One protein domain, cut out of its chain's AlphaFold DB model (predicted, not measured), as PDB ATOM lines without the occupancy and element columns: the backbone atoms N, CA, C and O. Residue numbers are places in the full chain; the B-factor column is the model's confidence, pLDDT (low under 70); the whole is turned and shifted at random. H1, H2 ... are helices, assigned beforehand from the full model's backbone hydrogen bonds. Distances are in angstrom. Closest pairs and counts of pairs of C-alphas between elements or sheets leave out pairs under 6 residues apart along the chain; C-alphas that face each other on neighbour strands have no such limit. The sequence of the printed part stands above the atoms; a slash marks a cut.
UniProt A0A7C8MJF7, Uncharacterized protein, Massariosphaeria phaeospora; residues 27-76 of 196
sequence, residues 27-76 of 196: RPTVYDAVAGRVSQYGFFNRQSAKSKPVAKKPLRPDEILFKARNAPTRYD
ATOM      1  N   ARG A  27     328.239 595.129 495.908       85.69
ATOM      2  CA  ARG A  27     328.688 596.500 495.646       85.69
ATOM      3  C   ARG A  27     328.061 596.985 494.336       85.69
ATOM      4  O   ARG A  27     327.997 596.185 493.404       85.69
ATOM      5  N   PRO A  28     327.582 598.238 494.275       87.56
ATOM      6  CA  PRO A  28     327.098 598.806 493.029       87.56
ATOM      7  C   PRO A  28     328.243 598.901 492.022       87.56
ATOM      8  O   PRO A  28     329.368 599.245 492.388       87.56
ATOM      9  N   THR A  29     327.943 598.573 490.772       88.81
ATOM     10  CA  THR A  29     328.871 598.665 489.643       88.81
ATOM     11  C   THR A  29     328.542 599.876 488.771       88.81
ATOM     12  O   THR A  29     327.474 600.477 488.904       88.81
ATOM     13  N   VAL A  30     329.444 600.223 487.852       88.62
ATOM     14  CA  VAL A  30     329.203 601.264 486.836       88.62
ATOM     15  C   VAL A  30     327.964 600.931 486.003       88.62
ATOM     16  O   VAL A  30     327.121 601.797 485.781       88.62
ATOM     17  N   TYR A  31     327.790 599.656 485.647       85.94
ATOM     18  CA  TYR A  31     326.612 599.158 484.936       85.94
ATOM     19  C   TYR A  31     325.311 599.418 485.693       85.94
ATOM     20  O   TYR A  31     324.296 599.773 485.096       85.94
ATOM     21  N   ASP A  32     325.334 599.298 487.021       88.81
ATOM     22  CA  ASP A  32     324.157 599.590 487.831       88.81
ATOM     23  C   ASP A  32     323.829 601.099 487.850       88.81
ATOM     24  O   ASP A  32     322.649 601.450 487.925       88.81
ATOM     25  N   ALA A  33     324.825 601.995 487.754       90.19
ATOM     26  CA  ALA A  33     324.593 603.436 487.564       90.19
ATOM     27  C   ALA A  33     324.002 603.747 486.190       90.19
ATOM     28  O   ALA A  33     323.019 604.481 486.116       90.19
ATOM     29  N   VAL A  34     324.567 603.171 485.123       87.62
ATOM     30  CA  VAL A  34     324.067 603.349 483.748       87.62
ATOM     31  C   VAL A  34     322.611 602.893 483.646       87.62
ATOM     32  O   VAL A  34     321.776 603.593 483.086       87.62
ATOM     33  N   ALA A  35     322.266 601.775 484.291       85.75
ATOM     34  CA  ALA A  35     320.892 601.283 484.366       85.75
ATOM     35  C   ALA A  35     319.977 602.097 485.309       85.75
ATOM     36  O   ALA A  35     318.828 601.709 485.529       85.75
ATOM     37  N   GLY A  36     320.478 603.167 485.937       87.12
ATOM     38  CA  GLY A  36     319.721 603.998 486.870       87.12
ATOM     39  C   GLY A  36     319.272 603.255 488.130       87.12
ATOM     40  O   GLY A  36     318.243 603.593 488.708       87.12
ATOM     41  N   ARG A  37     320.001 602.214 488.558       86.69
ATOM     42  CA  ARG A  37     319.630 601.336 489.688       86.69
ATOM     43  C   ARG A  37     320.282 601.716 491.017       86.69
ATOM     44  O   ARG A  37     319.951 601.121 492.049       86.69
ATOM     45  N   VAL A  38     321.173 602.702 491.017       88.75
ATOM     46  CA  VAL A  38     321.973 603.087 492.188       88.75
ATOM     47  C   VAL A  38     321.793 604.565 492.499       88.75
ATOM     48  O   VAL A  38     321.781 605.403 491.605       88.75
ATOM     49  N   SER A  39     321.705 604.882 493.786       88.38
ATOM     50  CA  SER A  39     321.746 606.234 494.336       88.38
ATOM     51  C   SER A  39     322.874 606.348 495.373       88.38
ATOM     52  O   SER A  39     323.541 605.368 495.708       88.38
ATOM     53  N   GLN A  40     323.065 607.539 495.942       81.75
ATOM     54  CA  GLN A  40     324.058 607.821 496.989       81.75
ATOM     55  C   GLN A  40     323.938 606.893 498.211       81.75
ATOM     56  O   GLN A  40     324.915 606.663 498.918       81.75
ATOM     57  N   TYR A  41     322.752 606.326 498.448       79.94
ATOM     58  CA  TYR A  41     322.475 605.416 499.564       79.94
ATOM     59  C   TYR A  41     322.561 603.925 499.189       79.94
ATOM     60  O   TYR A  41     322.219 603.064 500.002       79.94
ATOM     61  N   GLY A  42     323.014 603.608 497.972       81.12
ATOM     62  CA  GLY A  42     323.093 602.253 497.427       81.12
ATOM     63  C   GLY A  42     321.993 601.961 496.406       81.12
ATOM     64  O   GLY A  42     321.462 602.866 495.767       81.12
ATOM     65  N   PHE A  43     321.662 600.681 496.230       85.25
ATOM     66  CA  PHE A  43     320.625 600.253 495.288       85.25
ATOM     67  C   PHE A  43     319.252 600.831 495.648       85.25
ATOM     68  O   PHE A  43     318.881 600.875 496.826       85.25
ATOM     69  N   PHE A  44     318.472 601.219 494.634       76.25
ATOM     70  CA  PHE A  44     317.082 601.614 494.842       76.25
ATOM     71  C   PHE A  44     316.305 600.449 495.454       76.25
ATOM     72  O   PHE A  44     316.109 599.406 494.833       76.25
ATOM     73  N   ASN A  45     315.827 600.637 496.681       68.81
ATOM     74  CA  ASN A  45     314.814 599.768 497.250       68.81
ATOM     75  C   ASN A  45     313.451 600.444 497.044       68.81
ATOM     76  O   ASN A  45     313.241 601.593 497.439       68.81
ATOM     77  N   ARG A  46     312.492 599.713 496.466       62.34
ATOM     78  CA  ARG A  46     311.096 600.149 496.287       62.34
ATOM     79  C   ARG A  46     310.462 600.662 497.592       62.34
ATOM     80  O   ARG A  46     309.563 601.497 497.558       62.34
ATOM     81  N   GLN A  47     310.943 600.184 498.741       62.56
ATOM     82  CA  GLN A  47     310.515 600.612 500.073       62.56
ATOM     83  C   GLN A  47     311.220 601.899 500.548       62.56
ATOM     84  O   GLN A  47     310.596 602.708 501.232       62.56
ATOM     85  N   SER A  48     312.485 602.131 500.172       58.00
ATOM     86  CA  SER A  48     313.253 603.323 500.580       58.00
ATOM     87  C   SER A  48     312.972 604.554 499.716       58.00
ATOM     88  O   SER A  48     313.116 605.678 500.191       58.00
ATOM     89  N   ALA A  49     312.490 604.366 498.483       57.38
ATOM     90  CA  ALA A  49     312.089 605.456 497.588       57.38
ATOM     91  C   ALA A  49     310.928 606.314 498.137       57.38
ATOM     92  O   ALA A  49     310.740 607.456 497.713       57.38
ATOM     93  N   LYS A  50     310.156 605.782 499.099       59.62
ATOM     94  CA  LYS A  50     309.027 606.477 499.731       59.62
ATOM     95  C   LYS A  50     309.441 607.457 500.833       59.62
ATOM     96  O   LYS A  50     308.674 608.366 501.122       59.62
ATOM     97  N   SER A  51     310.614 607.291 501.451       63.28
ATOM     98  CA  SER A  51     310.936 607.980 502.712       63.28
ATOM     99  C   SER A  51     311.896 609.161 502.589       63.28
ATOM    100  O   SER A  51     311.932 609.987 503.497       63.28
ATOM    101  N   LYS A  52     312.679 609.282 501.504       58.53
ATOM    102  CA  LYS A  52     313.643 610.387 501.346       58.53
ATOM    103  C   LYS A  52     313.711 610.896 499.901       58.53
ATOM    104  O   LYS A  52     313.990 610.098 499.007       58.53
ATOM    105  N   PRO A  53     313.529 612.205 499.641       60.09
ATOM    106  CA  PRO A  53     313.628 612.770 498.293       60.09
ATOM    107  C   PRO A  53     315.057 612.724 497.725       60.09
ATOM    108  O   PRO A  53     315.222 612.478 496.537       60.09
ATOM    109  N   VAL A  54     316.093 612.856 498.564       57.50
ATOM    110  CA  VAL A  54     317.511 612.799 498.139       57.50
ATOM    111  C   VAL A  54     317.914 611.403 497.648       57.50
ATOM    112  O   VAL A  54     318.750 611.270 496.761       57.50
ATOM    113  N   ALA A  55     317.259 610.349 498.145       60.56
ATOM    114  CA  ALA A  55     317.491 608.975 497.699       60.56
ATOM    115  C   ALA A  55     316.903 608.666 496.313       60.56
ATOM    116  O   ALA A  55     316.969 607.519 495.883       60.56
ATOM    117  N   LYS A  56     316.298 609.654 495.638       66.69
ATOM    118  CA  LYS A  56     315.624 609.475 494.347       66.69
ATOM    119  C   LYS A  56     316.514 609.772 493.144       66.69
ATOM    120  O   LYS A  56     316.188 609.298 492.064       66.69
ATOM    121  N   LYS A  57     317.607 610.535 493.296       82.81
ATOM    122  CA  LYS A  57     318.481 610.850 492.158       82.81
ATOM    123  C   LYS A  57     319.417 609.663 491.885       82.81
ATOM    124  O   LYS A  57     320.147 609.273 492.808       82.81
ATOM    125  N   PRO A  58     319.390 609.075 490.674       87.56
ATOM    126  CA  PRO A  58     320.370 608.077 490.278       87.56
ATOM    127  C   PRO A  58     321.764 608.700 490.253       87.56
ATOM    128  O   PRO A  58     321.920 609.856 489.854       87.56
ATOM    129  N   LEU A  59     322.761 607.942 490.705       90.00
ATOM    130  CA  LEU A  59     324.157 608.324 490.537       90.00
ATOM    131  C   LEU A  59     324.531 608.221 489.064       90.00
ATOM    132  O   LEU A  59     324.171 607.250 488.396       90.00
ATOM    133  N   ARG A  60     325.291 609.201 488.584       90.00
ATOM    134  CA  ARG A  60     325.913 609.112 487.266       90.00
ATOM    135  C   ARG A  60     327.079 608.104 487.297       90.00
ATOM    136  O   ARG A  60     327.607 607.805 488.375       90.00
ATOM    137  N   PRO A  61     327.497 607.552 486.146       90.12
ATOM    138  CA  PRO A  61     328.543 606.529 486.113       90.12
ATOM    139  C   PRO A  61     329.913 607.051 486.581       90.12
ATOM    140  O   PRO A  61     330.623 606.347 487.301       90.12
ATOM    141  N   ASP A  62     330.246 608.303 486.254       89.62
ATOM    142  CA  ASP A  62     331.424 609.018 486.760       89.62
ATOM    143  C   ASP A  62     331.404 609.120 488.291       89.62
ATOM    144  O   ASP A  62     332.398 608.833 488.952       89.62
ATOM    145  N   GLU A  63     330.256 609.436 488.890       89.25
ATOM    146  CA  GLU A  63     330.145 609.505 490.347       89.25
ATOM    147  C   GLU A  63     330.422 608.158 491.026       89.25
ATOM    148  O   GLU A  63     330.981 608.144 492.118       89.25
ATOM    149  N   ILE A  64     330.057 607.027 490.412       89.31
ATOM    150  CA  ILE A  64     330.372 605.702 490.971       89.31
ATOM    151  C   ILE A  64     331.866 605.398 490.874       89.31
ATOM    152  O   ILE A  64     332.444 604.900 491.841       89.31
ATOM    153  N   LEU A  65     332.486 605.698 489.733       87.31
ATOM    154  CA  LEU A  65     333.911 605.460 489.506       87.31
ATOM    155  C   LEU A  65     334.780 606.315 490.432       87.31
ATOM    156  O   LEU A  65     335.683 605.796 491.086       87.31
ATOM    157  N   PHE A  66     334.471 607.608 490.530       88.19
ATOM    158  CA  PHE A  66     335.334 608.589 491.184       88.19
ATOM    159  C   PHE A  66     335.008 608.847 492.657       88.19
ATOM    160  O   PHE A  66     335.843 609.383 493.379       88.19
ATOM    161  N   LYS A  67     333.834 608.433 493.154       84.56
ATOM    162  CA  LYS A  67     333.549 608.433 494.606       84.56
ATOM    163  C   LYS A  67     333.931 607.111 495.277       84.56
ATOM    164  O   LYS A  67     333.723 606.953 496.482       84.56
ATOM    165  N   ALA A  68     334.456 606.143 494.522       84.31
ATOM    166  CA  ALA A  68     334.911 604.875 495.071       84.31
ATOM    167  C   ALA A  68     336.090 605.073 496.037       84.31
ATOM    168  O   ALA A  68     336.924 605.965 495.884       84.31
ATOM    169  N   ARG A  69     336.184 604.202 497.050       82.81
ATOM    170  CA  ARG A  69     337.338 604.188 497.958       82.81
ATOM    171  C   ARG A  69     338.597 603.888 497.137       82.81
ATOM    172  O   ARG A  69     338.661 602.823 496.531       82.81
ATOM    173  N   ASN A  70     339.577 604.790 497.191       84.88
ATOM    174  CA  ASN A  70     340.820 604.770 496.406       84.88
ATOM    175  C   ASN A  70     340.649 605.119 494.917       84.88
ATOM    176  O   ASN A  70     341.458 604.687 494.099       84.88
ATOM    177  N   ALA A  71     339.614 605.876 494.551       85.94
ATOM    178  CA  ALA A  71     339.560 606.460 493.218       85.94
ATOM    179  C   ALA A  71     340.760 607.410 492.997       85.94
ATOM    180  O   ALA A  71     341.106 608.158 493.919       85.94
ATOM    181  N   PRO A  72     341.395 607.393 491.811       87.25
ATOM    182  CA  PRO A  72     342.412 608.376 491.449       87.25
ATOM    183  C   PRO A  72     341.873 609.805 491.557       87.25
ATOM    184  O   PRO A  72     340.707 610.059 491.241       87.25
ATOM    185  N   THR A  73     342.723 610.742 491.984       86.81
ATOM    186  CA  THR A  73     342.388 612.170 491.958       86.81
ATOM    187  C   THR A  73     342.147 612.596 490.516       86.81
ATOM    188  O   THR A  73     342.987 612.363 489.650       86.81
ATOM    189  N   ARG A  74     340.992 613.212 490.271       87.12
ATOM    190  CA  ARG A  74     340.586 613.708 488.960       87.12
ATOM    191  C   ARG A  74     340.902 615.196 488.870       87.12
ATOM    192  O   ARG A  74     340.515 615.946 489.764       87.12
ATOM    193  N   TYR A  75     341.578 615.585 487.800       88.19
ATOM    194  CA  TYR A  75     341.817 616.977 487.438       88.19
ATOM    195  C   TYR A  75     341.072 617.272 486.142       88.19
ATOM    196  O   TYR A  75     341.001 616.396 485.277       88.19
ATOM    197  N   ASP A  76     340.529 618.478 486.013       85.06
ATOM    198  CA  ASP A  76     339.740 618.860 484.840       85.06
ATOM    199  C   ASP A  76     340.609 618.898 483.570       85.06
ATOM    200  O   ASP A  76     340.125 618.619 482.477       85.06
TER     201      ASP A  76
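This is residues 27 to 76 of the 196 residues of an uncharacterized protein of Massariosphaeria phaeospora (UniProt A0A7C8MJF7). There is little regular structure here: two short helices, H1 and H2, pack together, and a long loop, residues 35 to 60, swings out from H1 toward one end and folds back to H2. After H2 the last stretch leads to the other end, and its residues 68 to 73 stick out. The 50 printed residues hold H1, then H2, and no named strand; the class is all helix, with 11 residues in named elements. The whole is elongated, 36 by 19 by 17 A, and only just compact, close to loose, with a radius of gyration of the C-alphas of 11.7 A.

Start at H1, residues 30 to 34, and look on to H2, residues 61 to 66: they touch, their closest C-alphas being those of Ala 33 and Pro 61, 5.2 A apart. In H1 and H2 every O i to N i+4 pair is within hydrogen-bond range. Between them, residues 38 to 39 pair briefly with residues 42 to 43, antiparallel.

Find C-alpha 30 at (329.203, 601.264, 486.836); from there H1 runs 6.3 A to C-alpha 34. H2 runs 8.7 A from C-alpha 61 to C-alpha 66 at (335.334, 608.589, 491.184).

The C-alphas farthest apart, those of Gln 47 and Asp 76, are 37.7 A apart. The printed part has no cut, and the link from H1 to H2 is long. Look for low confidence, pLDDT under 70, at residues 45 to 56.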